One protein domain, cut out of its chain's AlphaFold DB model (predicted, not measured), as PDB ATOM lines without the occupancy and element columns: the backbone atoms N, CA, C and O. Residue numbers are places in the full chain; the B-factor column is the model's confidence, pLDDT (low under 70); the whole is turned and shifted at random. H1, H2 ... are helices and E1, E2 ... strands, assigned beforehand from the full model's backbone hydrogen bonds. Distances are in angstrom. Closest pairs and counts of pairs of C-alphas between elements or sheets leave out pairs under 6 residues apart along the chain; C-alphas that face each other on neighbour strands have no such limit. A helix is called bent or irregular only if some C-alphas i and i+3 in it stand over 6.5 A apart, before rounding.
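AT A GLANCE: This is residues 45 to 176 of the 176 residues of an uncharacterized protein of Candidatus Nitrosocosmicus franklandus (UniProt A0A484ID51). This is one small, strongly twisted sheet of six strands folded back on itself, so that the leaf E1 E5 faces the leaf E4 E3 E2 across the bent strand E6, with the long helix H1 packed along E2 and E3 and the short helix H2 grazing E6. Long loops surround this body: the link of residues 104 to 119 reaches one end of the longest axis and the tail of residues 149 to 176 the other. The printed part has 132 residues with two named helices and six named strands, in the order E1 E2 E3 E4 H1 E5 E6 H2; the sheet's order is E1 E5 E6 E4 E3 E2, mixed. The class is mixed, helices and strands, with 54 residues, under half, in named elements. The whole is compact, with a radius of gyration of the C-alphas of 14.4 A and spans of 46 by 36 by 31 A.

HOW THE PARTS SIT: Begin at E1, residues 46 to 48, an edge strand that runs on into E2, residues 50 to 54, at 98 degrees; the two meet only through their link. E2 is the other edge strand and makes a hairpin with E3, residues 58 to 61, antiparallel at 160 degrees; look for N 60 and O 52, 2.8 A apart and within hydrogen-bond range. E3 makes a hairpin with E4, residues 65 to 69, antiparallel at 148 degrees, where N 59 and O 67 are 2.8 A apart. E2 E3 E4 form a meander, each strand the antiparallel neighbour of the one before. H1, residues 79 to 95, is on the sheet at a height over the sheet of 9.0 A, over E3 and only just over E2, with 3 of its C-alphas falling on E2; it runs along the strands, at 13 degrees to E3 on the local plane. Its closest C-alphas to E2 are those of Pro 94 and Val 50, 5.6 A apart. E5, residues 99 to 103, is antiparallel to E1 at 152 degrees, with N 46 and O 101 2.9 A apart. E5 makes a hairpin with E6, residues 120 to 127, antiparallel at 116 degrees, with N 102 and O 125 2.9 A apart. E6 bends by 77 degrees at residue 123, and its pairing is staggered: residues 120 to 124 pair with E4, residues 124 to 127 with E5. E6 and E4 are parallel at 53 degrees, with N 66 and O 120 2.8 A apart. The folded sheet, one sheet bent back on itself into two leaves, has E1 E5 facing E4 E3 E2 with E6 as the hinge. H2, residues 142 to 148, only grazes the sheet with its residues 142 to 145; the closest C-alphas of H2 and E6 are those of Ile 142 and Val 126, 5.8 A apart. H1 and H2 are close but not clearly touching, with the C-alphas of Gly 85 and Leu 146 6.3 A apart, at a steep tilt of 43 degrees, opposite ways. In H2 every O i to N i+4 pair is within hydrogen-bond range; in H1 11 of 13 are.

IN THESE COORDINATES: Find C-alpha 46 at (116.906, 274.402, 354.638), where E1 begins; it is 6.6 A long. E2 then covers 11.2 A, E3 9.8 A and E4 12.7 A. Find C-alpha 79 at (93.619, 266.142, 372.583); from there H1 runs 24.5 A to C-alpha 95. E5 covers 12.5 A and E6 18.7 A. H2 covers 9.8 A and ends at C-alpha 148 at (103.384, 255.703, 362.117).

THE WHOLE: The two C-alphas farthest apart are those of Ser 116 and Asp 171, at 46.3 A. The printed part has no cut and ends at residue 176, the chain's last. The links E5 to E6 and E6 to H2 are long; residues 108 to 109 of the first pair antiparallel with residues 120 to 121 of E6. The mean pLDDT of the printed part is 71.0, and 52 residues are under 70: residues 74 to 77, 105 to 120, 129 to 138 and 155 to 176.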
ATOM      1  N   PRO A  45     116.602 272.607 350.166       76.88
ATOM      2  CA  PRO A  45     116.572 272.155 351.548       76.88
ATOM      3  C   PRO A  45     117.130 273.231 352.484       76.88
ATOM      4  O   PRO A  45     118.152 273.855 352.180       76.88
ATOM      5  N   ILE A  46     116.467 273.449 353.616       79.19
ATOM      6  CA  ILE A  46     116.906 274.402 354.638       79.19
ATOM      7  C   ILE A  46     117.520 273.624 355.791       79.19
ATOM      8  O   ILE A  46     116.910 272.694 356.309       79.19
ATOM      9  N   PHE A  47     118.697 274.053 356.228       84.00
ATOM     10  CA  PHE A  47     119.388 273.488 357.380       84.00
ATOM     11  C   PHE A  47     119.295 274.458 358.551       84.00
ATOM     12  O   PHE A  47     119.488 275.669 358.393       84.00
ATOM     13  N   GLY A  48     119.042 273.944 359.748       83.94
ATOM     14  CA  GLY A  48     119.043 274.802 360.921       83.94
ATOM     15  C   GLY A  48     118.941 274.068 362.240       83.94
ATOM     16  O   GLY A  48     118.780 272.854 362.296       83.94
ATOM     17  N   LYS A  49     119.070 274.825 363.323       88.00
ATOM     18  CA  LYS A  49     118.918 274.317 364.685       88.00
ATOM     19  C   LYS A  49     117.505 274.566 365.176       88.00
ATOM     20  O   LYS A  49     116.974 275.652 364.948       88.00
ATOM     21  N   VAL A  50     116.936 273.589 365.873       88.88
ATOM     22  CA  VAL A  50     115.626 273.748 366.513       88.88
ATOM     23  C   VAL A  50     115.775 274.728 367.665       88.88
ATOM     24  O   VAL A  50     116.645 274.553 368.517       88.88
ATOM     25  N   THR A  51     114.945 275.761 367.677       88.88
ATOM     26  CA  THR A  51     114.876 276.736 368.770       88.88
ATOM     27  C   THR A  51     113.655 276.522 369.646       88.88
ATOM     28  O   THR A  51     113.735 276.743 370.849       88.88
ATOM     29  N   GLU A  52     112.550 276.066 369.065       89.38
ATOM     30  CA  GLU A  52     111.301 275.821 369.784       89.38
ATOM     31  C   GLU A  52     110.425 274.806 369.045       89.38
ATOM     32  O   GLU A  52     110.552 274.620 367.834       89.38
ATOM     33  N   ILE A  53     109.530 274.160 369.785       88.75
ATOM     34  CA  ILE A  53     108.434 273.346 369.258       88.75
ATOM     35  C   ILE A  53     107.156 273.913 369.866       88.75
ATOM     36  O   ILE A  53     107.096 274.112 371.079       88.75
ATOM     37  N   SER A  54     106.157 274.195 369.036       86.44
ATOM     38  CA  SER A  54     104.870 274.735 369.479       86.44
ATOM     39  C   SER A  54     103.747 273.712 369.292       86.44
ATOM     40  O   SER A  54     103.879 272.751 368.530       86.44
ATOM     41  N   ASN A  55     102.649 273.913 370.024       82.50
ATOM     42  CA  ASN A  55     101.535 272.974 370.151       82.50
ATOM     43  C   ASN A  55     100.878 272.600 368.816       82.50
ATOM     44  O   ASN A  55     100.387 271.498 368.668       82.50
ATOM     45  N   ASN A  56     100.945 273.441 367.792       81.75
ATOM     46  CA  ASN A  56     100.295 273.148 366.513       81.75
ATOM     47  C   ASN A  56     101.187 272.372 365.529       81.75
ATOM     48  O   ASN A  56     101.177 272.682 364.338       81.75
ATOM     49  N   PHE A  57     101.999 271.420 366.005       86.69
ATOM     50  CA  PHE A  57     102.952 270.675 365.165       86.69
ATOM     51  C   PHE A  57     103.885 271.611 364.365       86.69
ATOM     52  O   PHE A  57     104.157 271.409 363.176       86.69
ATOM     53  N   THR A  58     104.366 272.677 365.017       89.69
ATOM     54  CA  THR A  58     105.283 273.649 364.405       89.69
ATOM     55  C   THR A  58     106.666 273.607 365.049       89.69
ATOM     56  O   THR A  58     106.803 273.402 366.255       89.69
ATOM     57  N   VAL A  59     107.697 273.804 364.226       89.88
ATOM     58  CA  VAL A  59     109.112 273.792 364.606       89.88
ATOM     59  C   VAL A  59     109.720 275.160 364.320       89.88
ATOM     60  O   VAL A  59     109.783 275.589 363.168       89.88
ATOM     61  N   GLY A  60     110.194 275.841 365.357       89.69
ATOM     62  CA  GLY A  60     111.029 277.026 365.221       89.69
ATOM     63  C   GLY A  60     112.470 276.630 364.911       89.69
ATOM     64  O   GLY A  60     113.048 275.769 365.576       89.69
ATOM     65  N   VAL A  61     113.055 277.257 363.894       86.75
ATOM     66  CA  VAL A  61     114.393 276.969 363.380       86.75
ATOM     67  C   VAL A  61     115.204 278.254 363.247       86.75
ATOM     68  O   VAL A  61     114.740 279.263 362.713       86.75
ATOM     69  N   ASN A  62     116.444 278.218 363.745       83.75
ATOM     70  CA  ASN A  62     117.394 279.339 363.770       83.75
ATOM     71  C   ASN A  62     116.856 280.634 364.427       83.75
ATOM     72  O   ASN A  62     117.464 281.689 364.267       83.75
ATOM     73  N   GLY A  63     115.736 280.573 365.160       79.69
ATOM     74  CA  GLY A  63     115.112 281.716 365.839       79.69
ATOM     75  C   GLY A  63     114.385 282.703 364.921       79.69
ATOM     76  O   GLY A  63     113.938 283.745 365.387       79.69
ATOM     77  N   SER A  64     114.277 282.408 363.623       79.50
ATOM     78  CA  SER A  64     113.658 283.307 362.637       79.50
ATOM     79  C   SER A  64     112.718 282.611 361.652       79.50
ATOM     80  O   SER A  64     112.026 283.280 360.882       79.50
ATOM     81  N   LEU A  65     112.726 281.277 361.620       82.56
ATOM     82  CA  LEU A  65     111.912 280.471 360.721       82.56
ATOM     83  C   LEU A  65     110.960 279.598 361.537       82.56
ATOM     84  O   LEU A  65     111.403 278.872 362.414       82.56
ATOM     85  N   VAL A  66     109.675 279.625 361.207       87.06
ATOM     86  CA  VAL A  66     108.659 278.735 361.775       87.06
ATOM     87  C   VAL A  66     108.199 277.778 360.684       87.06
ATOM     88  O   VAL A  66     107.695 278.194 359.638       87.06
ATOM     89  N   VAL A  67     108.368 276.484 360.918       86.06
ATOM     90  CA  VAL A  67     107.996 275.426 359.980       86.06
ATOM     91  C   VAL A  67     106.785 274.688 360.516       86.06
ATOM     92  O   VAL A  67     106.854 274.066 361.570       86.06
ATOM     93  N   SER A  68     105.674 274.747 359.791       88.00
ATOM     94  CA  SER A  68     104.541 273.854 360.025       88.00
ATOM     95  C   SER A  68     104.831 272.512 359.374       88.00
ATOM     96  O   SER A  68     105.251 272.480 358.214       88.00
ATOM     97  N   LEU A  69     104.597 271.417 360.094       85.75
ATOM     98  CA  LEU A  69     104.685 270.087 359.504       85.75
ATOM     99  C   LEU A  69     103.655 269.947 358.379       85.75
ATOM    100  O   LEU A  69     102.458 270.127 358.593       85.75
ATOM    101  N   ALA A  70     104.133 269.663 357.170       80.19
ATOM    102  CA  ALA A  70     103.280 269.419 356.015       80.19
ATOM    103  C   ALA A  70     102.537 268.078 356.136       80.19
ATOM    104  O   ALA A  70     103.060 267.125 356.720       80.19
ATOM    105  N   PHE A  71     101.347 268.009 355.528       75.75
ATOM    106  CA  PHE A  71     100.538 266.789 355.363       75.75
ATOM    107  C   PHE A  71     100.098 266.107 356.660       75.75
ATOM    108  O   PHE A  71      99.648 264.964 356.647       75.75
ATOM    109  N   ILE A  72     100.199 266.815 357.779       76.00
ATOM    110  CA  ILE A  72      99.679 266.385 359.067       76.00
ATOM    111  C   ILE A  72      98.496 267.272 359.410       76.00
ATOM    112  O   ILE A  72      98.574 268.495 359.292       76.00
ATOM    113  N   TYR A  73      97.411 266.656 359.865       74.38
ATOM    114  CA  TYR A  73      96.258 267.378 360.363       74.38
ATOM    115  C   TYR A  73      96.617 268.006 361.716       74.38
ATOM    116  O   TYR A  73      96.841 267.281 362.689       74.38
ATOM    117  N   PRO A  74      96.681 269.345 361.820       62.53
ATOM    118  CA  PRO A  74      97.194 270.000 363.019       62.53
ATOM    119  C   PRO A  74      96.244 269.876 364.215       62.53
ATOM    120  O   PRO A  74      96.650 270.131 365.343       62.53
ATOM    121  N   ASN A  75      94.983 269.504 363.972       64.62
ATOM    122  CA  ASN A  75      93.902 269.592 364.943       64.62
ATOM    123  C   ASN A  75      93.253 268.219 365.161       64.62
ATOM    124  O   ASN A  75      92.196 267.910 364.620       64.62
ATOM    125  N   SER A  76      93.923 267.350 365.910       66.62
ATOM    126  CA  SER A  76      93.363 266.041 366.259       66.62
ATOM    127  C   SER A  76      92.081 266.212 367.090       66.62
ATOM    128  O   SER A  76      92.021 267.042 367.994       66.62
ATOM    129  N   THR A  77      91.051 265.405 366.809       69.62
ATOM    130  CA  THR A  77      89.848 265.319 367.661       69.62
ATOM    131  C   THR A  77      90.160 264.770 369.052       69.62
ATOM    132  O   THR A  77      89.392 264.990 369.985       69.62
ATOM    133  N   ASP A  78      91.272 264.047 369.179       80.88
ATOM    134  CA  ASP A  78      91.810 263.550 370.435       80.88
ATOM    135  C   ASP A  78      92.951 264.458 370.921       80.88
ATOM    136  O   ASP A  78      94.057 264.473 370.365       80.88
ATOM    137  N   GLN A  79      92.668 265.218 371.975       84.56
ATOM    138  CA  GLN A  79      93.619 266.142 372.583       84.56
ATOM    139  C   GLN A  79      94.816 265.417 373.218       84.56
ATOM    140  O   GLN A  79      95.920 265.954 373.193       84.56
ATOM    141  N   THR A  80      94.643 264.199 373.737       86.25
ATOM    142  CA  THR A  80      95.745 263.441 374.349       86.25
ATOM    143  C   THR A  80      96.739 262.998 373.286       86.25
ATOM    144  O   THR A  80      97.927 263.276 373.403       86.25
ATOM    145  N   THR A  81      96.244 262.417 372.192       86.12
ATOM    146  CA  THR A  81      97.083 262.035 371.046       86.12
ATOM    147  C   THR A  81      97.838 263.244 370.469       86.12
ATOM    148  O   THR A  81      99.018 263.148 370.135       86.12
ATOM    149  N   HIS A  82      97.183 264.409 370.404       87.56
ATOM    150  CA  HIS A  82      97.813 265.659 369.974       87.56
ATOM    151  C   HIS A  82      98.963 266.091 370.894       87.56
ATOM    152  O   HIS A  82     100.067 266.363 370.422       87.56
ATOM    153  N   GLU A  83      98.710 266.154 372.202       90.25
ATOM    154  CA  GLU A  83      99.705 266.544 373.202       90.25
ATOM    155  C   GLU A  83     100.890 265.569 373.222       90.25
ATOM    156  O   GLU A  83     102.040 266.012 373.279       90.25
ATOM    157  N   ASP A  84     100.635 264.266 373.073       90.44
ATOM    158  CA  ASP A  84     101.672 263.239 372.969       90.44
ATOM    159  C   ASP A  84     102.516 263.403 371.696       90.44
ATOM    160  O   ASP A  84     103.741 263.275 371.745       90.44
ATOM    161  N   GLY A  85     101.903 263.758 370.563       90.62
ATOM    162  CA  GLY A  85     102.622 264.063 369.325       90.62
ATOM    163  C   GLY A  85     103.514 265.301 369.439       90.62
ATOM    164  O   GLY A  85     104.689 265.270 369.058       90.62
ATOM    165  N   VAL A  86     102.998 266.381 370.029       91.19
ATOM    166  CA  VAL A  86     103.785 267.591 370.319       91.19
ATOM    167  C   VAL A  86     104.927 267.269 371.278       91.19
ATOM    168  O   VAL A  86     106.065 267.695 371.058       91.19
ATOM    169  N   HIS A  87     104.652 266.488 372.325       92.69
ATOM    170  CA  HIS A  87     105.663 266.072 373.286       92.69
ATOM    171  C   HIS A  87     106.759 265.245 372.608       92.69
ATOM    172  O   HIS A  87     107.943 265.548 372.774       92.69
ATOM    173  N   TYR A  88     106.379 264.273 371.779       91.81
ATOM    174  CA  TYR A  88     107.306 263.458 371.004       91.81
ATOM    175  C   TYR A  88     108.257 264.328 370.173       91.81
ATOM    176  O   TYR A  88     109.478 264.188 370.276       91.81
ATOM    177  N   MET A  89     107.728 265.304 369.429       91.56
ATOM    178  CA  MET A  89     108.555 266.258 368.681       91.56
ATOM    179  C   MET A  89     109.473 267.088 369.580       91.56
ATOM    180  O   MET A  89     110.644 267.285 369.246       91.56
ATOM    181  N   SER A  90     108.952 267.571 370.714       90.69
ATOM    182  CA  SER A  90     109.700 268.381 371.685       90.69
ATOM    183  C   SER A  90     110.891 267.645 372.293       90.69
ATOM    184  O   SER A  90     111.863 268.278 372.697       90.69
ATOM    185  N   VAL A  91     110.851 266.313 372.310       89.69
ATOM    186  CA  VAL A  91     111.965 265.479 372.762       89.69
ATOM    187  C   VAL A  91     112.893 265.151 371.595       89.69
ATOM    188  O   VAL A  91     114.100 265.375 371.679       89.69
ATOM    189  N   VAL A  92     112.353 264.639 370.488       87.94
ATOM    190  CA  VAL A  92     113.162 264.093 369.390       87.94
ATOM    191  C   VAL A  92     113.931 265.186 368.647       87.94
ATOM    192  O   VAL A  92     115.139 265.053 368.437       87.94
ATOM    193  N   CYS A  93     113.264 266.273 368.261       88.00
ATOM    194  CA  CYS A  93     113.835 267.264 367.351       88.00
ATOM    195  C   CYS A  93     114.935 268.143 367.968       88.00
ATOM    196  O   CYS A  93     115.937 268.387 367.292       88.00
ATOM    197  N   PRO A  94     114.840 268.575 369.240       85.06
ATOM    198  CA  PRO A  94     115.949 269.263 369.897       85.06
ATOM    199  C   PRO A  94     117.169 268.366 370.139       85.06
ATOM    200  O   PRO A  94     118.294 268.814 369.931       85.06
ATOM    201  N   ILE A  95     116.967 267.099 370.533       83.50
ATOM    202  CA  ILE A  95     118.072 266.160 370.815       83.50
ATOM    203  C   ILE A  95     118.856 265.830 369.547       83.50
ATOM    204  O   ILE A  95     120.078 265.699 369.583       83.50
ATOM    205  N   ARG A  96     118.149 265.677 368.428       81.19
ATOM    206  CA  ARG A  96     118.725 265.201 367.170       81.19
ATOM    207  C   ARG A  96     119.059 266.334 366.181       81.19
ATOM    208  O   ARG A  96     119.450 266.078 365.050       81.19
ATOM    209  N   SER A  97     118.989 267.585 366.645       79.50
ATOM    210  CA  SER A  97     119.371 268.788 365.900       79.50
ATOM    211  C   SER A  97     120.842 268.747 365.426       79.50
ATOM    212  O   SER A  97     121.700 268.265 366.169       79.50
ATOM    213  N   PRO A  98     121.204 269.315 364.255       84.44
ATOM    214  CA  PRO A  98     120.406 270.154 363.354       84.44
ATOM    215  C   PRO A  98     119.359 269.374 362.551       84.44
ATOM    216  O   PRO A  98     119.398 268.154 362.472       84.44
ATOM    217  N   VAL A  99     118.409 270.107 361.975       87.50
ATOM    218  CA  VAL A  99     117.319 269.567 361.161       87.50
ATOM    219  C   VAL A  99     117.473 269.985 359.709       87.50
ATOM    220  O   VAL A  99     117.997 271.070 359.422       87.50
ATOM    221  N   ILE A 100     116.959 269.147 358.812       85.25
ATOM    222  CA  ILE A 100     116.783 269.476 357.399       85.25
ATOM    223  C   ILE A 100     115.293 269.631 357.120       85.25
ATOM    224  O   ILE A 100     114.485 268.793 357.514       85.25
ATOM    225  N   ILE A 101     114.925 270.705 356.437       83.69
ATOM    226  CA  ILE A 101     113.550 270.995 356.046       83.69
ATOM    227  C   ILE A 101     113.464 270.948 354.528       83.69
ATOM    228  O   ILE A 101     114.214 271.651 353.847       83.69
ATOM    229  N   LEU A 102     112.518 270.171 354.011       81.69
ATOM    230  CA  LEU A 102     112.122 270.191 352.607       81.69
ATOM    231  C   LEU A 102     110.839 271.026 352.482       81.69
ATOM    232  O   LEU A 102     109.784 270.578 352.939       81.69
ATOM    233  N   PRO A 103     110.899 272.254 351.938       75.44
ATOM    234  CA  PRO A 103     109.727 273.119 351.870       75.44
ATOM    235  C   PRO A 103     108.722 272.613 350.827       75.44
ATOM    236  O   PRO A 103     109.104 272.280 349.707       75.44
ATOM    237  N   VAL A 104     107.436 272.614 351.178       72.00
ATOM    238  CA  VAL A 104     106.329 272.163 350.317       72.00
ATOM    239  C   VAL A 104     105.582 273.364 349.721       72.00
ATOM    240  O   VAL A 104     105.376 273.438 348.512       72.00
ATOM    241  N   SER A 105     105.254 274.381 350.524       64.38
ATOM    242  CA  SER A 105     104.576 275.613 350.073       64.38
ATOM    243  C   SER A 105     105.494 276.840 350.121       64.38
ATOM    244  O   SER A 105     106.618 276.762 350.618       64.38
ATOM    245  N   ASP A 106     105.129 277.910 349.406       53.41
ATOM    246  CA  ASP A 106     105.971 279.109 349.316       53.41
ATOM    247  C   ASP A 106     106.020 279.827 350.666       53.41
ATOM    248  O   ASP A 106     105.063 279.814 351.442       53.41
ATOM    249  N   TYR A 107     107.165 280.447 350.950       50.03
ATOM    250  CA  TYR A 107     107.397 281.203 352.174       50.03
ATOM    251  C   TYR A 107     106.420 282.376 352.249       50.03
ATOM    252  O   TYR A 107     106.434 283.258 351.391       50.03
ATOM    253  N   THR A 108     105.629 282.445 353.315       45.69
ATOM    254  CA  THR A 108     104.885 283.664 353.646       45.69
ATOM    255  C   THR A 108     105.604 284.346 354.806       45.69
ATOM    256  O   THR A 108     105.779 283.778 355.886       45.69
ATOM    257  N   ARG A 109     106.112 285.564 354.574       38.25
ATOM    258  CA  ARG A 109     106.623 286.407 355.664       38.25
ATOM    259  C   ARG A 109     105.429 286.831 356.507       38.25
ATOM    260  O   ARG A 109     104.509 287.441 355.967       38.25
ATOM    261  N   PHE A 110     105.441 286.505 357.795       41.22
ATOM    262  CA  PHE A 110     104.409 286.977 358.703       41.22
ATOM    263  C   PHE A 110     104.842 288.325 359.274       41.22
ATOM    264  O   PHE A 110     105.983 288.495 359.700       41.22
ATOM    265  N   ASN A 111     103.926 289.286 359.251       33.00
ATOM    266  CA  ASN A 111     104.053 290.520 360.006       33.00
ATOM    267  C   ASN A 111     103.191 290.299 361.249       33.00
ATOM    268  O   ASN A 111     101.997 290.591 361.235       33.00
ATOM    269  N   ASP A 112     103.750 289.627 362.252       39.38
ATOM    270  CA  ASP A 112     103.013 289.352 363.477       39.38
ATOM    271  C   ASP A 112     102.861 290.673 364.235       39.38
ATOM    272  O   ASP A 112     103.846 291.289 364.639       39.38
ATOM    273  N   THR A 113     101.632 291.172 364.353       42.00
ATOM    274  CA  THR A 113     101.348 292.492 364.939       42.00
ATOM    275  C   THR A 113     101.680 292.591 366.431       42.00
ATOM    276  O   THR A 113     101.617 293.694 366.967       42.00
ATOM    277  N   ASP A 114     102.072 291.488 367.078       42.22
ATOM    278  CA  ASP A 114     102.306 291.419 368.526       42.22
ATOM    279  C   ASP A 114     103.682 290.875 368.952       42.22
ATOM    280  O   ASP A 114     103.961 290.763 370.147       42.22
ATOM    281  N   SER A 115     104.605 290.597 368.026       44.66
ATOM    282  CA  SER A 115     105.983 290.274 368.409       44.66
ATOM    283  C   SER A 115     106.985 290.920 367.459       44.66
ATOM    284  O   SER A 115     106.891 290.831 366.241       44.66
ATOM    285  N   SER A 116     107.966 291.629 368.019       41.94
ATOM    286  CA  SER A 116     108.967 292.428 367.299       41.94
ATOM    287  C   SER A 116     109.993 291.596 366.505       41.94
ATOM    288  O   SER A 116     111.143 292.013 366.356       41.94
ATOM    289  N   MET A 117     109.623 290.404 366.034       50.62
ATOM    290  CA  MET A 117     110.466 289.498 365.263       50.62
ATOM    291  C   MET A 117     109.808 289.198 363.916       50.62
ATOM    292  O   MET A 117     108.719 288.644 363.841       50.62
ATOM    293  N   ASN A 118     110.506 289.543 362.831       54.66
ATOM    294  CA  ASN A 118     110.130 289.175 361.466       54.66
ATOM    295  C   ASN A 118     110.283 287.653 361.273       54.66
ATOM    296  O   ASN A 118     111.297 287.191 360.747       54.66
ATOM    297  N   LEU A 119     109.301 286.872 361.724       60.53
ATOM    298  CA  LEU A 119     109.291 285.421 361.572       60.53
ATOM    299  C   LEU A 119     108.812 285.039 360.165       60.53
ATOM    300  O   LEU A 119     107.770 285.480 359.674       60.53
ATOM    301  N   THR A 120     109.592 284.201 359.487       69.62
ATOM    302  CA  THR A 120     109.199 283.621 358.195       69.62
ATOM    303  C   THR A 120     108.484 282.302 358.452       69.62
ATOM    304  O   THR A 120     109.018 281.473 359.185       69.62
ATOM    305  N   LYS A 121     107.304 282.081 357.858       76.19
ATOM    306  CA  LYS A 121     106.565 280.821 357.999       76.19
ATOM    307  C   LYS A 121     106.537 280.045 356.684       76.19
ATOM    308  O   LYS A 121     106.360 280.627 355.612       76.19
ATOM    309  N   LEU A 122     106.694 278.727 356.767       81.00
ATOM    310  CA  LEU A 122     106.508 277.810 355.639       81.00
ATOM    311  C   LEU A 122     105.900 276.484 356.101       81.00
ATOM    312  O   LEU A 122     105.963 276.146 357.284       81.00
ATOM    313  N   SER A 123     105.342 275.726 355.159       80.88
ATOM    314  CA  SER A 123     104.984 274.320 355.362       80.88
ATOM    315  C   SER A 123     106.064 273.421 354.769       80.88
ATOM    316  O   SER A 123     106.526 273.679 353.652       80.88
ATOM    317  N   GLY A 124     106.497 272.399 355.503       81.69
ATOM    318  CA  GLY A 124     107.595 271.540 355.070       81.69
ATOM    319  C   GLY A 124     107.629 270.169 355.734       81.69
ATOM    320  O   GLY A 124     106.996 269.927 356.762       81.69
ATOM    321  N   ILE A 125     108.402 269.271 355.129       84.94
ATOM    322  CA  ILE A 125     108.763 267.974 355.704       84.94
ATOM    323  C   ILE A 125     110.038 268.176 356.521       84.94
ATOM    324  O   ILE A 125     111.014 268.728 356.006       84.94
ATOM    325  N   VAL A 126     110.031 267.763 357.788       87.88
ATOM    326  CA  VAL A 126     111.134 268.024 358.723       87.88
ATOM    327  C   VAL A 126     111.853 266.724 359.069       87.88
ATOM    328  O   VAL A 126     111.264 265.786 359.598       87.88
ATOM    329  N   TYR A 127     113.156 266.690 358.819       88.81
ATOM    330  CA  TYR A 127     114.049 265.602 359.195       88.81
ATOM    331  C   TYR A 127     114.830 266.036 360.419       88.81
ATOM    332  O   TYR A 127     115.721 266.883 360.343       88.81
ATOM    333  N   CYS A 128     114.465 265.471 361.565       84.56
ATOM    334  CA  CYS A 128     115.023 265.879 362.842       84.56
ATOM    335  C   CYS A 128     116.381 265.250 363.160       84.56
ATOM    336  O   CYS A 128     116.841 265.440 364.271       84.56
ATOM    337  N   GLN A 129     116.992 264.486 362.250       66.50
ATOM    338  CA  GLN A 129     118.050 263.526 362.580       66.50
ATOM    339  C   GLN A 129     119.364 263.687 361.824       66.50
ATOM    340  O   GLN A 129     120.218 262.810 361.912       66.50
ATOM    341  N   THR A 130     119.587 264.793 361.119       61.97
ATOM    342  CA  THR A 130     120.781 264.855 360.286       61.97
ATOM    343  C   THR A 130     121.236 266.267 359.928       61.97
ATOM    344  O   THR A 130     120.451 267.185 359.703       61.97
ATOM    345  N   SER A 131     122.557 266.435 359.855       62.88
ATOM    346  CA  SER A 131     123.224 267.582 359.232       62.88
ATOM    347  C   SER A 131     123.610 267.315 357.771       62.88
ATOM    348  O   SER A 131     124.168 268.195 357.113       62.88
ATOM    349  N   ASN A 132     123.334 266.111 357.269       66.00
ATOM    350  CA  ASN A 132     123.808 265.571 356.010       66.00
ATOM    351  C   ASN A 132     122.645 265.135 355.106       66.00
ATOM    352  O   ASN A 132     121.784 264.337 355.463       66.00
ATOM    353  N   MET A 133     122.655 265.626 353.869       63.22
ATOM    354  CA  MET A 133     121.613 265.342 352.881       63.22
ATOM    355  C   MET A 133     121.501 263.847 352.535       63.22
ATOM    356  O   MET A 133     120.446 263.405 352.085       63.22
ATOM    357  N   SER A 134     122.566 263.058 352.734       62.81
ATOM    358  CA  SER A 134     122.527 261.607 352.498       62.81
ATOM    359  C   SER A 134     121.510 260.887 353.374       62.81
ATOM    360  O   SER A 134     120.938 259.892 352.929       62.81
ATOM    361  N   ASP A 135     121.273 261.398 354.579       58.06
ATOM    362  CA  ASP A 135     120.534 260.670 355.606       58.06
ATOM    363  C   ASP A 135     119.021 260.807 355.406       58.06
ATOM    364  O   ASP A 135     118.272 259.933 355.821       58.06
ATOM    365  N   ILE A 136     118.572 261.812 354.637       61.72
ATOM    366  CA  ILE A 136     117.178 261.943 354.164       61.72
ATOM    367  C   ILE A 136     116.720 260.687 353.420       61.72
ATOM    368  O   ILE A 136     115.554 260.318 353.465       61.72
ATOM    369  N   ASN A 137     117.636 260.005 352.731       59.91
ATOM    370  CA  ASN A 137     117.286 258.782 352.022       59.91
ATOM    371  C   ASN A 137     117.149 257.579 352.969       59.91
ATOM    372  O   ASN A 137     116.538 256.584 352.591       59.91
ATOM    373  N   SER A 138     117.731 257.622 354.164       57.47
ATOM    374  CA  SER A 138     117.788 256.487 355.095       57.47
ATOM    375  C   SER A 138     116.989 256.682 356.381       57.47
ATOM    376  O   SER A 138     116.823 255.722 357.127       57.47
ATOM    377  N   GLU A 139     116.511 257.893 356.657       71.69
ATOM    378  CA  GLU A 139     115.814 258.242 357.891       71.69
ATOM    379  C   GLU A 139     114.403 258.748 357.610       71.69
ATOM    380  O   GLU A 139     114.176 259.519 356.679       71.69
ATOM    381  N   LYS A 140     113.455 258.348 358.462       80.50
ATOM    382  CA  LYS A 140     112.087 258.861 358.418       80.50
ATOM    383  C   LYS A 140     112.043 260.313 358.871       80.50
ATOM    384  O   LYS A 140     112.640 260.675 359.890       80.50
ATOM    385  N   SER A 141     111.264 261.127 358.178       85.62
ATOM    386  CA  SER A 141     110.900 262.464 358.644       85.62
ATOM    387  C   SER A 141     110.107 262.390 359.952       85.62
ATOM    388  O   SER A 141     109.458 261.387 360.255       85.62
ATOM    389  N   ILE A 142     110.109 263.467 360.739       88.62
ATOM    390  CA  ILE A 142     109.256 263.536 361.932       88.62
ATOM    391  C   ILE A 142     107.771 263.491 361.546       88.62
ATOM    392  O   ILE A 142     106.960 262.997 362.322       88.62
ATOM    393  N   ASN A 143     107.428 263.939 360.331       86.94
ATOM    394  CA  ASN A 143     106.079 263.838 359.790       86.94
ATOM    395  C   ASN A 143     105.618 262.375 359.745       86.94
ATOM    396  O   ASN A 143     104.566 262.041 360.282       86.94
ATOM    397  N   GLU A 144     106.436 261.506 359.154       81.56
ATOM    398  CA  GLU A 144     106.155 260.071 359.050       81.56
ATOM    399  C   GLU A 144     106.171 259.397 360.421       81.56
ATOM    400  O   GLU A 144     105.259 258.642 360.739       81.56
ATOM    401  N   GLN A 145     107.161 259.708 361.266       87.19
ATOM    402  CA  GLN A 145     107.271 259.108 362.601       87.19
ATOM    403  C   GLN A 145     106.027 259.370 363.462       87.19
ATOM    404  O   GLN A 145     105.600 258.486 364.202       87.19
ATOM    405  N   LEU A 146     105.430 260.562 363.359       87.25
ATOM    406  CA  LEU A 146     104.197 260.896 364.073       87.25
ATOM    407  C   LEU A 146     102.992 260.107 363.552       87.25
ATOM    408  O   LEU A 146     102.192 259.635 364.357       87.25
ATOM    409  N   VAL A 147     102.869 259.940 362.235       84.00
ATOM    410  CA  VAL A 147     101.772 259.171 361.629       84.00
ATOM    411  C   VAL A 147     101.909 257.683 361.954       84.00
ATOM    412  O   VAL A 147     100.949 257.070 362.417       84.00
ATOM    413  N   ASP A 148     103.107 257.115 361.817       82.50
ATOM    414  CA  ASP A 148     103.384 255.703 362.117       82.50
ATOM    415  C   ASP A 148     103.114 255.355 363.586       82.50
ATOM    416  O   ASP A 148     102.652 254.258 363.909       82.50
ATOM    417  N   ALA A 149     103.389 256.297 364.488       84.50
ATOM    418  CA  ALA A 149     103.120 256.149 365.913       84.50
ATOM    419  C   ALA A 149     101.649 256.417 366.290       84.50
ATOM    420  O   ALA A 149     101.310 256.320 367.469       84.50
ATOM    421  N   ASN A 150     100.778 256.741 365.325       85.00
ATOM    422  CA  ASN A 150      99.409 257.225 365.540       85.00
ATOM    423  C   ASN A 150      99.334 258.453 366.466       85.00
ATOM    424  O   ASN A 150      98.356 258.631 367.184       85.00
ATOM    425  N   LEU A 151     100.367 259.297 366.454       86.50
ATOM    426  CA  LEU A 151     100.445 260.551 367.211       86.50
ATOM    427  C   LEU A 151      99.968 261.759 366.398       86.50
ATOM    428  O   LEU A 151      99.794 262.854 366.933       86.50
ATOM    429  N   ALA A 152      99.761 261.572 365.096       82.88
ATOM    430  CA  ALA A 152      99.113 262.541 364.236       82.88
ATOM    431  C   ALA A 152      98.401 261.847 363.067       82.88
ATOM    432  O   ALA A 152      98.776 260.747 362.660       82.88
ATOM    433  N   SER A 153      97.386 262.506 362.511       80.00
ATOM    434  CA  SER A 153      96.650 262.015 361.342       80.00
ATOM    435  C   SER A 153      97.150 262.689 360.071       80.00
ATOM    436  O   SER A 153      97.503 263.867 360.091       80.00
ATOM    437  N   LEU A 154      97.124 261.967 358.953       73.88
ATOM    438  CA  LEU A 154      97.442 262.532 357.644       73.88
ATOM    439  C   LEU A 154      96.361 263.543 357.216       73.88
ATOM    440  O   LEU A 154      95.166 263.253 357.307       73.88
ATOM    441  N   ASP A 155      96.767 264.715 356.726       69.69
ATOM    442  CA  ASP A 155      95.852 265.679 356.108       69.69
ATOM    443  C   ASP A 155      95.642 265.342 354.629       69.69
ATOM    444  O   ASP A 155      96.376 265.797 353.753       69.69
ATOM    445  N   VAL A 156      94.616 264.531 354.364       62.91
ATOM    446  CA  VAL A 156      94.240 264.081 353.013       62.91
ATOM    447  C   VAL A 156      93.711 265.237 352.150       62.91
ATOM    448  O   VAL A 156      93.813 265.192 350.929       62.91
ATOM    449  N   ASN A 157      93.168 266.298 352.762       54.78
ATOM    450  CA  ASN A 157      92.584 267.435 352.038       54.78
ATOM    451  C   ASN A 157      93.630 268.483 351.635       54.78
ATOM    452  O   ASN A 157      93.390 269.277 350.728       54.78
ATOM    453  N   GLY A 158      94.776 268.511 352.319       52.00
ATOM    454  CA  GLY A 158      95.926 269.355 351.982       52.00
ATOM    455  C   GLY A 158      96.699 268.882 350.748       52.00
ATOM    456  O   GLY A 158      97.653 269.538 350.325       52.00
ATOM    457  N   CYS A 159      96.292 267.760 350.164       50.47
ATOM    458  CA  CYS A 159      96.813 267.277 348.910       50.47
ATOM    459  C   CYS A 159      96.004 267.775 347.705       50.47
ATOM    460  O   CYS A 159      94.795 267.584 347.637       50.47
ATOM    461  N   ASN A 160      96.691 268.307 346.698       46.66
ATOM    462  CA  ASN A 160      96.180 268.345 345.325       46.66
ATOM    463  C   ASN A 160      96.873 267.233 344.521       46.66
ATOM    464  O   ASN A 160      98.072 267.039 344.738       46.66
ATOM    465  N   ASP A 161      96.163 266.620 343.560       42.16
ATOM    466  CA  ASP A 161      96.548 265.510 342.642       42.16
ATOM    467  C   ASP A 161      97.934 265.613 341.950       42.16
ATOM    468  O   ASP A 161      98.339 264.756 341.165       42.16
ATOM    469  N   THR A 162      98.673 266.700 342.162       39.56
ATOM    470  CA  THR A 162      99.975 266.993 341.555       39.56
ATOM    471  C   THR A 162     101.146 266.951 342.539       39.56
ATOM    472  O   THR A 162     102.294 267.115 342.121       39.56
ATOM    473  N   THR A 163     100.901 266.741 343.838       43.59
ATOM    474  CA  THR A 163     101.958 266.749 344.864       43.59
ATOM    475  C   THR A 163     102.364 265.324 345.229       43.59
ATOM    476  O   THR A 163     101.756 264.691 346.084       43.59
ATOM    477  N   PHE A 164     103.420 264.820 344.586       41.44
ATOM    478  CA  PHE A 164     103.964 263.492 344.878       41.44
ATOM    479  C   PHE A 164     104.633 263.458 346.258       41.44
ATOM    480  O   PHE A 164     105.695 264.050 346.462       41.44
ATOM    481  N   LEU A 165     104.036 262.716 347.190       46.69
ATOM    482  CA  LEU A 165     104.656 262.343 348.457       46.69
ATOM    483  C   LEU A 165     105.336 260.984 348.325       46.69
ATOM    484  O   LEU A 165     104.686 259.955 348.159       46.69
ATOM    485  N   TRP A 166     106.658 260.980 348.454       45.72
ATOM    486  CA  TRP A 166     107.419 259.756 348.665       45.72
ATOM    487  C   TRP A 166     107.566 259.544 350.171       45.72
ATOM    488  O   TRP A 166     108.480 260.100 350.774       45.72
ATOM    489  N   ILE A 167     106.656 258.770 350.766       44.88
ATOM    490  CA  ILE A 167     106.816 258.239 352.126       44.88
ATOM    491  C   ILE A 167     107.362 256.819 351.995       44.88
ATOM    492  O   ILE A 167     106.771 255.981 351.319       44.88
ATOM    493  N   ARG A 168     108.555 256.568 352.545       42.38
ATOM    494  CA  ARG A 168     109.444 255.501 352.042       42.38
ATOM    495  C   ARG A 168     109.167 254.088 352.560       42.38
ATOM    496  O   ARG A 168     109.856 253.179 352.111       42.38
ATOM    497  N   GLU A 169     108.236 253.863 353.488       32.50
ATOM    498  CA  GLU A 169     108.219 252.579 354.218       32.50
ATOM    499  C   GLU A 169     106.958 251.731 354.144       32.50
ATOM    500  O   GLU A 169     106.845 250.723 354.836       32.50
ATOM    501  N   PHE A 170     106.073 252.026 353.206       31.69
ATOM    502  CA  PHE A 170     105.170 251.002 352.719       31.69
ATOM    503  C   PHE A 170     105.049 251.181 351.211       31.69
ATOM    504  O   PHE A 170     105.036 252.313 350.745       31.69
ATOM    505  N   ASP A 171     104.911 250.109 350.436       32.75
ATOM    506  CA  ASP A 171     104.612 250.141 348.991       32.75
ATOM    507  C   ASP A 171     103.277 250.860 348.634       32.75
ATOM    508  O   ASP A 171     102.696 250.653 347.569       32.75
ATOM    509  N   TYR A 172     102.760 251.709 349.525       33.12
ATOM    510  CA  TYR A 172     101.727 252.691 349.276       33.12
ATOM    511  C   TYR A 172     102.386 253.953 348.739       33.12
ATOM    512  O   TYR A 172     102.925 254.788 349.463       33.12
ATOM    513  N   TYR A 173     102.255 254.128 347.432       38.06
ATOM    514  CA  TYR A 173     102.143 255.464 346.885       38.06
ATOM    515  C   TYR A 173     100.959 256.120 347.596       38.06
ATOM    516  O   TYR A 173      99.813 255.711 347.392       38.06
ATOM    517  N   TYR A 174     101.216 257.113 348.441       36.78
ATOM    518  CA  TYR A 174     100.156 258.036 348.809       36.78
ATOM    519  C   TYR A 174      99.921 258.918 347.587       36.78
ATOM    520  O   TYR A 174     100.477 260.006 347.450       36.78
ATOM    521  N   TYR A 175      99.135 258.377 346.656       34.69
ATOM    522  CA  TYR A 175      98.317 259.202 345.796       34.69
ATOM    523  C   TYR A 175      97.335 259.893 346.726       34.69
ATOM    524  O   TYR A 175      96.458 259.268 347.328       34.69
ATOM    525  N   CYS A 176      97.553 261.176 346.892       42.00
ATOM    526  CA  CYS A 176      96.444 262.042 346.630       42.00
ATOM    527  C   CYS A 176      96.470 262.260 345.105       42.00
ATOM    528  O   CYS A 176      95.610 261.656 344.444       42.00
TER     529      CYS A 176